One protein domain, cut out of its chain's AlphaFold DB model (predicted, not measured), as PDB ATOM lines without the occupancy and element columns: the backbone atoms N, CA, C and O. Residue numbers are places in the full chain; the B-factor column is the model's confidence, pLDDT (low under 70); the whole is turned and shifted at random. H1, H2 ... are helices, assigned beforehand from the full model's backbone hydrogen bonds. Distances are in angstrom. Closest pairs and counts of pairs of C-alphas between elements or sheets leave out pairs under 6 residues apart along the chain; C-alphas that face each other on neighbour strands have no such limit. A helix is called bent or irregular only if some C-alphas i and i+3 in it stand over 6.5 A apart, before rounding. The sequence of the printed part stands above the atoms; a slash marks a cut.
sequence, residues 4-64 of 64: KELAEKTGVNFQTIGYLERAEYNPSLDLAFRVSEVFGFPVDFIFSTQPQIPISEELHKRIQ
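Overview. This is residues 4 to 64 of the 64 residues of the protein "HTH cro/C1-type domain-containing protein" of marine sediment metagenome (UniProt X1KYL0). A small, well-packed head made of H1, H2, H3 and the links round them has one long arm, residues 48 to 64, that sticks out from it and ends in the helix H4. In the head H1 is set about crosswise to H2 and meets H3 more loosely, while H4 at the far end of the arm packs on no helix. The printed part has 61 residues with four named helices, in the order H1, H2, H3, H4, and no named strand; its class is all helix. The whole is loose, with a radius of gyration of the C-alphas of 14.2 A, and it spans 45 by 22 by 20 A, the arm making much of the length.

Along the chain. The longest helix by residues is H3, residues 29 to 39, which runs 15.5 A from C-alpha 29 at (-11.391, 2.029, 2.609) to C-alpha 39 at (-14.777, 15.957, 8.455). Before it in the chain come H1, residues 4 to 9, with C-alpha 4 at (-0.057, 17.846, 9.046), and H2, residues 14 to 21, 11.4 A long. After it comes H4, residues 55 to 63, 12.6 A long, which ends with C-alpha 63 at (-34.693, 21.541, -13.448). No helix is bent or irregular.

Arrangement. H3 and H1 only just touch, with 3 pairs of C-alphas within 8 A; the closest are those of Lys 9 and Val 38, 7.1 A apart. Their lines stand at 73 degrees, only just about perpendicular. H1 touches H2 with 7 pairs of C-alphas within 8 A, the closest being those of Ala 7 and Phe 14, 5.1 A apart. The lines of H1 and H2 are about perpendicular, at 86 degrees. H2 and H3 are apart, though they follow each other in the chain. H4 is apart from H1, from H2 and from H3. In H1, H2, H3 and H4 every O i to N i+4 pair of the backbone is within hydrogen-bond range.

Size, cuts and confidence. The C-alphas of Asn 13 and Gln 64, the two farthest apart, are 45.6 A from each other. Residues 48 to 64, of which 55 to 63 belong to H4, stand free; the body without them has 44 residues and spans 24 by 20 by 14 A, with a radius of gyration of 9.6 A. The link from H1 to H2 is tight, with 4 residues; that from H2 to H3 is short, with 7; that from H3 to H4, residues 40 to 54, is long, with 15. The printed part begins at residue 4, ends at residue 64, the chain's last, and has no cut. The mean pLDDT of the printed part is 93.1, and one printed residue, Gln 64, is under 70.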
ATOM      1  N   LYS A   4      -0.722  18.517   7.919       97.94
ATOM      2  CA  LYS A   4      -0.057  17.846   9.046       97.94
ATOM      3  C   LYS A   4      -1.065  17.441  10.106       97.94
ATOM      4  O   LYS A   4      -1.070  16.289  10.511       97.94
ATOM      5  N   GLU A   5      -1.973  18.346  10.446       98.31
ATOM      6  CA  GLU A   5      -3.082  18.045  11.352       98.31
ATOM      7  C   GLU A   5      -3.977  16.929  10.799       98.31
ATOM      8  O   GLU A   5      -4.386  16.048  11.551       98.31
ATOM      9  N   LEU A   6      -4.265  16.928   9.491       98.06
ATOM     10  CA  LEU A   6      -5.050  15.855   8.877       98.06
ATOM     11  C   LEU A   6      -4.304  14.517   8.923       98.06
ATOM     12  O   LEU A   6      -4.900  13.508   9.287       98.06
ATOM     13  N   ALA A   7      -3.012  14.505   8.599       98.12
ATOM     14  CA  ALA A   7      -2.176  13.308   8.652       98.12
ATOM     15  C   ALA A   7      -2.086  12.719  10.068       98.12
ATOM     16  O   ALA A   7      -2.211  11.510  10.237       98.12
ATOM     17  N   GLU A   8      -1.948  13.572  11.088       98.31
ATOM     18  CA  GLU A   8      -1.962  13.168  12.499       98.31
ATOM     19  C   GLU A   8      -3.315  12.563  12.893       98.31
ATOM     20  O   GLU A   8      -3.362  11.466  13.446       98.31
ATOM     21  N   LYS A   9      -4.426  13.227  12.546       98.25
ATOM     22  CA  LYS A   9      -5.785  12.735  12.836       98.25
ATOM     23  C   LYS A   9      -6.125  11.435  12.111       98.25
ATOM     24  O   LYS A   9      -6.884  10.627  12.632       98.25
ATOM     25  N   THR A  10      -5.575  11.240  10.917       97.62
ATOM     26  CA  THR A  10      -5.827  10.063  10.076       97.62
ATOM     27  C   THR A  10      -4.713   9.028  10.174       97.62
ATOM     28  O   THR A  10      -4.752   8.051   9.445       97.62
ATOM     29  N   GLY A  11      -3.718   9.195  11.052       97.81
ATOM     30  CA  GLY A  11      -2.647   8.216  11.263       97.81
ATOM     31  C   GLY A  11      -1.879   7.818   9.995       97.81
ATOM     32  O   GLY A  11      -1.521   6.650   9.848       97.81
ATOM     33  N   VAL A  12      -1.666   8.746   9.058       97.75
ATOM     34  CA  VAL A  12      -0.868   8.516   7.838       97.75
ATOM     35  C   VAL A  12       0.311   9.475   7.758       97.75
ATOM     36  O   VAL A  12       0.411  10.448   8.500       97.75
ATOM     37  N   ASN A  13       1.225   9.215   6.826       97.12
ATOM     38  CA  ASN A  13       2.291  10.157   6.520       97.12
ATOM     39  C   ASN A  13       1.697  11.437   5.898       97.12
ATOM     40  O   ASN A  13       0.821  11.375   5.039       97.12
ATOM     41  N   PHE A  14       2.221  12.604   6.277       96.56
ATOM     42  CA  PHE A  14       1.888  13.898   5.672       96.56
ATOM     43  C   PHE A  14       1.914  13.893   4.135       96.56
ATOM     44  O   PHE A  14       1.073  14.524   3.494       96.56
ATOM     45  N   GLN A  15       2.855  13.162   3.535       97.25
ATOM     46  CA  GLN A  15       2.961  13.021   2.082       97.25
ATOM     47  C   GLN A  15       1.742  12.316   1.473       97.25
ATOM     48  O   GLN A  15       1.318  12.704   0.386       97.25
ATOM     49  N   THR A  16       1.138  11.354   2.181       97.19
ATOM     50  CA  THR A  16      -0.092  10.662   1.756       97.19
ATOM     51  C   THR A  16      -1.224  11.651   1.525       97.19
ATOM     52  O   THR A  16      -1.901  11.561   0.507       97.19
ATOM     53  N   ILE A  17      -1.376  12.651   2.399       97.38
ATOM     54  CA  ILE A  17      -2.370  13.716   2.204       97.38
ATOM     55  C   ILE A  17      -2.085  14.498   0.918       97.38
ATOM     56  O   ILE A  17      -2.993  14.761   0.135       97.38
ATOM     57  N   GLY A  18      -0.815  14.811   0.653       97.12
ATOM     58  CA  GLY A  18      -0.420  15.457  -0.597       97.12
ATOM     59  C   GLY A  18      -0.735  14.616  -1.841       97.12
ATOM     60  O   GLY A  18      -1.163  15.176  -2.847       97.12
ATOM     61  N   TYR A  19      -0.534  13.297  -1.788       97.31
ATOM     62  CA  TYR A  19      -0.879  12.394  -2.892       97.31
ATOM     63  C   TYR A  19      -2.391  12.307  -3.128       97.31
ATOM     64  O   TYR A  19      -2.819  12.303  -4.281       97.31
ATOM     65  N   LEU A  20      -3.196  12.301  -2.057       94.75
ATOM     66  CA  LEU A  20      -4.660  12.321  -2.150       94.75
ATOM     67  C   LEU A  20      -5.168  13.587  -2.852       94.75
ATOM     68  O   LEU A  20      -5.982  13.498  -3.763       94.75
ATOM     69  N   GLU A  21      -4.657  14.764  -2.482       94.69
ATOM     70  CA  GLU A  21      -5.090  16.036  -3.081       94.69
ATOM     71  C   GLU A  21      -4.770  16.147  -4.576       94.69
ATOM     72  O   GLU A  21      -5.502  16.800  -5.317       94.69
ATOM     73  N   ARG A  22      -3.676  15.520  -5.024       95.56
ATOM     74  CA  ARG A  22      -3.301  15.475  -6.447       95.56
ATOM     75  C   ARG A  22      -3.952  14.319  -7.205       95.56
ATOM     76  O   ARG A  22      -3.655  14.142  -8.381       95.56
ATOM     77  N   ALA A  23      -4.806  13.533  -6.543       91.88
ATOM     78  CA  ALA A  23      -5.397  12.309  -7.082       91.88
ATOM     79  C   ALA A  23      -4.351  11.295  -7.601       91.88
ATOM     80  O   ALA A  23      -4.640  10.463  -8.457       91.88
ATOM     81  N   GLU A  24      -3.127  11.341  -7.064       95.94
ATOM     82  CA  GLU A  24      -2.033  10.410  -7.393       95.94
ATOM     83  C   GLU A  24      -2.138   9.100  -6.597       95.94
ATOM     84  O   GLU A  24      -1.424   8.135  -6.866       95.94
ATOM     85  N   TYR A  25      -3.015   9.069  -5.595       92.38
ATOM     86  CA  TYR A  25      -3.240   7.924  -4.731       92.38
ATOM     87  C   TYR A  25      -4.731   7.766  -4.453       92.38
ATOM     88  O   TYR A  25      -5.385   8.711  -4.019       92.38
ATOM     89  N   ASN A  26      -5.252   6.555  -4.656       90.94
ATOM     90  CA  ASN A  26      -6.574   6.190  -4.163       90.94
ATOM     91  C   ASN A  26      -6.451   5.725  -2.705       90.94
ATOM     92  O   ASN A  26      -5.657   4.818  -2.435       90.94
ATOM     93  N   PRO A  27      -7.219   6.306  -1.767       94.12
ATOM     94  CA  PRO A  27      -7.181   5.888  -0.372       94.12
ATOM     95  C   PRO A  27      -7.622   4.426  -0.221       94.12
ATOM     96  O   PRO A  27      -8.407   3.912  -1.011       94.12
ATOM     97  N   SER A  28      -7.162   3.750   0.832       94.75
ATOM     98  CA  SER A  28      -7.829   2.524   1.280       94.75
ATOM     99  C   SER A  28      -9.214   2.854   1.850       94.75
ATOM    100  O   SER A  28      -9.477   3.991   2.247       94.75
ATOM    101  N   LEU A  29     -10.090   1.852   1.960       93.88
ATOM    102  CA  LEU A  29     -11.391   2.029   2.609       93.88
ATOM    103  C   LEU A  29     -11.245   2.512   4.066       93.88
ATOM    104  O   LEU A  29     -11.955   3.414   4.492       93.88
ATOM    105  N   ASP A  30     -10.268   1.976   4.800       96.19
ATOM    106  CA  ASP A  30      -9.918   2.418   6.158       96.19
ATOM    107  C   ASP A  30      -9.505   3.904   6.215       96.19
ATOM    108  O   ASP A  30      -9.952   4.653   7.087       96.19
ATOM    109  N   LEU A  31      -8.672   4.364   5.274       96.56
ATOM    110  CA  LEU A  31      -8.291   5.772   5.205       96.56
ATOM    111  C   LEU A  31      -9.489   6.655   4.857       96.56
ATOM    112  O   LEU A  31      -9.643   7.714   5.458       96.56
ATOM    113  N   ALA A  32     -10.361   6.211   3.952       95.88
ATOM    114  CA  ALA A  32     -11.590   6.931   3.650       95.88
ATOM    115  C   ALA A  32     -12.490   7.065   4.887       95.88
ATOM    116  O   ALA A  32     -12.955   8.166   5.160       95.88
ATOM    117  N   PHE A  33     -12.665   6.009   5.689       96.69
ATOM    118  CA  PHE A  33     -13.436   6.099   6.934       96.69
ATOM    119  C   PHE A  33     -12.838   7.105   7.920       96.69
ATOM    120  O   PHE A  33     -13.544   8.013   8.354       96.69
ATOM    121  N   ARG A  34     -11.531   7.035   8.197       97.50
ATOM    122  CA  ARG A  34     -10.872   7.990   9.109       97.50
ATOM    123  C   ARG A  34     -10.953   9.430   8.602       97.50
ATOM    124  O   ARG A  34     -11.160  10.350   9.386       97.50
ATOM    125  N   VAL A  35     -10.822   9.649   7.292       96.75
ATOM    126  CA  VAL A  35     -11.036  10.974   6.686       96.75
ATOM    127  C   VAL A  35     -12.492  11.413   6.877       96.75
ATOM    128  O   VAL A  35     -12.730  12.532   7.325       96.75
ATOM    129  N   SER A  36     -13.458  10.536   6.606       97.06
ATOM    130  CA  SER A  36     -14.890  10.821   6.753       97.06
ATOM    131  C   SER A  36     -15.250  11.241   8.188       97.06
ATOM    132  O   SER A  36     -15.919  12.255   8.383       97.06
ATOM    133  N   GLU A  37     -14.682  10.568   9.196       96.94
ATOM    134  CA  GLU A  37     -14.854  10.889  10.617       96.94
ATOM    135  C   GLU A  37     -14.268  12.257  10.986       96.94
ATOM    136  O   GLU A  37     -14.891  13.019  11.725       96.94
ATOM    137  N   VAL A  38     -13.094  12.608  10.447       97.50
ATOM    138  CA  VAL A  38     -12.446  13.908  10.708       97.50
ATOM    139  C   VAL A  38     -13.287  15.077  10.201       97.50
ATOM    140  O   VAL A  38     -13.314  16.129  10.844       97.50
ATOM    141  N   PHE A  39     -13.955  14.910   9.060       96.19
ATOM    142  CA  PHE A  39     -14.777  15.957   8.455       96.19
ATOM    143  C   PHE A  39     -16.267  15.863   8.816       96.19
ATOM    144  O   PHE A  39     -17.014  16.791   8.516       96.19
ATOM    145  N   GLY A  40     -16.699  14.786   9.478       96.62
ATOM    146  CA  GLY A  40     -18.099  14.566   9.841       96.62
ATOM    147  C   GLY A  40     -19.006  14.303   8.637       96.62
ATOM    148  O   GLY A  40     -20.190  14.635   8.686       96.62
ATOM    149  N   PHE A  41     -18.460  13.734   7.559       95.62
ATOM    150  CA  PHE A  41     -19.227  13.360   6.373       95.62
ATOM    151  C   PHE A  41     -19.364  11.843   6.263       95.62
ATOM    152  O   PHE A  41     -18.493  11.111   6.727       95.62
ATOM    153  N   PRO A  42     -20.432  11.354   5.623       94.94
ATOM    154  CA  PRO A  42     -20.530   9.965   5.197       94.94
ATOM    155  C   PRO A  42     -19.364   9.533   4.283       94.94
ATOM    156  O   PRO A  42     -18.861  10.315   3.477       94.94
ATOM    157  N   VAL A  43     -18.934   8.270   4.388       93.56
ATOM    158  CA  VAL A  43     -17.813   7.726   3.588       93.56
ATOM    159  C   VAL A  43     -18.112   7.680   2.085       93.56
ATOM    160  O   VAL A  43     -17.194   7.705   1.264       93.56
ATOM    161  N   ASP A  44     -19.388   7.642   1.707       91.88
ATOM    162  CA  ASP A  44     -19.843   7.604   0.317       91.88
ATOM    163  C   ASP A  44     -19.573   8.915  -0.452       91.88
ATOM    164  O   ASP A  44     -19.543   8.924  -1.682       91.88
ATOM    165  N   PHE A  45     -19.245  10.003   0.255       89.94
ATOM    166  CA  PHE A  45     -18.710  11.229  -0.352       89.94
ATOM    167  C   PHE A  45     -17.300  11.022  -0.927       89.94
ATOM    168  O   PHE A  45     -16.904  11.722  -1.860       89.94
ATOM    169  N   ILE A  46     -16.545  10.060  -0.384       90.19
ATOM    170  CA  ILE A  46     -15.193   9.703  -0.838       90.19
ATOM    171  C   ILE A  46     -15.264   8.554  -1.850       90.19
ATOM    172  O   ILE A  46     -14.595   8.601  -2.881       90.19
ATOM    173  N   PHE A  47     -16.086   7.535  -1.580       87.62
ATOM    174  CA  PHE A  47     -16.264   6.373  -2.452       87.62
ATOM    175  C   PHE A  47     -17.707   6.211  -2.905       87.62
ATOM    176  O   PHE A  47     -18.586   5.931  -2.105       87.62
ATOM    177  N   SER A  48     -17.930   6.251  -4.214       85.31
ATOM    178  CA  SER A  48     -19.244   5.985  -4.790       85.31
ATOM    179  C   SER A  48     -19.185   4.790  -5.736       85.31
ATOM    180  O   SER A  48     -18.240   4.634  -6.509       85.31
ATOM    181  N   THR A  49     -20.223   3.952  -5.702       85.06
ATOM    182  CA  THR A  49     -20.430   2.879  -6.690       85.06
ATOM    183  C   THR A  49     -20.855   3.421  -8.054       85.06
ATOM    184  O   THR A  49     -20.889   2.675  -9.029       85.06
ATOM    185  N   GLN A  50     -21.210   4.706  -8.124       86.19
ATOM    186  CA  GLN A  50     -21.551   5.415  -9.352       86.19
ATOM    187  C   GLN A  50     -20.591   6.591  -9.570       86.19
ATOM    188  O   GLN A  50     -20.180   7.227  -8.596       86.19
ATOM    189  N   PRO A  51     -20.251   6.931 -10.823       83.12
ATOM    190  CA  PRO A  51     -19.487   8.138 -11.109       83.12
ATOM    191  C   PRO A  51     -20.184   9.366 -10.515       83.12
ATOM    192  O   PRO A  51     -21.370   9.586 -10.760       83.12
ATOM    193  N   GLN A  52     -19.452  10.168  -9.742       80.75
ATOM    194  CA  GLN A  52     -19.949  11.479  -9.340       80.75
ATOM    195  C   GLN A  52     -19.913  12.389 -10.569       80.75
ATOM    196  O   GLN A  52     -18.872  12.521 -11.217       80.75
ATOM    197  N   ILE A  53     -21.049  12.989 -10.912       86.06
ATOM    198  CA  ILE A  53     -21.132  13.941 -12.020       86.06
ATOM    199  C   ILE A  53     -20.847  15.361 -11.519       86.06
ATOM    200  O   ILE A  53     -21.107  15.663 -10.349       86.06
ATOM    201  N   PRO A  54     -20.336  16.261 -12.376       88.75
ATOM    202  CA  PRO A  54     -20.191  17.662 -12.015       88.75
ATOM    203  C   PRO A  54     -21.520  18.251 -11.534       88.75
ATOM    204  O   PRO A  54     -22.575  17.972 -12.103       88.75
ATOM    205  N   ILE A  55     -21.464  19.139 -10.536       89.31
ATOM    206  CA  ILE A  55     -22.654  19.819  -9.997       89.31
ATOM    207  C   ILE A  55     -23.447  20.515 -11.111       89.31
ATOM    208  O   ILE A  55     -24.672  20.524 -11.076       89.31
ATOM    209  N   SER A  56     -22.771  21.061 -12.127       92.62
ATOM    210  CA  SER A  56     -23.438  21.653 -13.287       92.62
ATOM    211  C   SER A  56     -24.340  20.652 -14.009       92.62
ATOM    212  O   SER A  56     -25.466  21.001 -14.343       92.62
ATOM    213  N   GLU A  57     -23.893  19.417 -14.224       93.00
ATOM    214  CA  GLU A  57     -24.694  18.370 -14.865       93.00
ATOM    215  C   GLU A  57     -25.861  17.927 -13.970       93.00
ATOM    216  O   GLU A  57     -26.991  17.807 -14.442       93.00
ATOM    217  N   GLU A  58     -25.612  17.758 -12.669       90.19
ATOM    218  CA  GLU A  58     -26.645  17.404 -11.685       90.19
ATOM    219  C   GLU A  58     -27.752  18.467 -11.601       90.19
ATOM    220  O   GLU A  58     -28.938  18.138 -11.573       90.19
ATOM    221  N   LEU A  59     -27.388  19.753 -11.619       92.38
ATOM    222  CA  LEU A  59     -28.353  20.854 -11.595       92.38
ATOM    223  C   LEU A  59     -29.233  20.878 -12.850       92.38
ATOM    224  O   LEU A  59     -30.437  21.093 -12.729       92.38
ATOM    225  N   HIS A  60     -28.673  20.613 -14.036       92.12
ATOM    226  CA  HIS A  60     -29.467  20.546 -15.269       92.12
ATOM    227  C   HIS A  60     -30.510  19.418 -15.224       92.12
ATOM    228  O   HIS A  60     -31.625  19.622 -15.698       92.12
ATOM    229  N   LYS A  61     -30.190  18.260 -14.624       89.06
ATOM    230  CA  LYS A  61     -31.120  17.117 -14.510       89.06
ATOM    231  C   LYS A  61     -32.312  17.380 -13.587       89.06
ATOM    232  O   LYS A  61     -33.354  16.780 -13.793       89.06
ATOM    233  N   ARG A  62     -32.165  18.239 -12.572       86.31
ATOM    234  CA  ARG A  62     -33.221  18.519 -11.575       86.31
ATOM    235  C   ARG A  62     -34.231  19.581 -12.005       86.31
ATOM    236  O   ARG A  62     -35.285  19.688 -11.389       86.31
ATOM    237  N   ILE A  63     -33.861  20.424 -12.968       86.81
ATOM    238  CA  ILE A  63     -34.693  21.541 -13.448       86.81
ATOM    239  C   ILE A  63     -35.586  21.102 -14.628       86.81
ATOM    240  O   ILE A  63     -36.502  21.833 -15.001       86.81
ATOM    241  N   GLN A  64     -35.341  19.917 -15.197       64.06
ATOM    242  CA  GLN A  64     -36.234  19.255 -16.155       64.06
ATOM    243  C   GLN A  64     -37.168  18.276 -15.450       64.06
ATOM    244  O   GLN A  64     -38.312  18.140 -15.937       64.06
TER     245      GLN A  64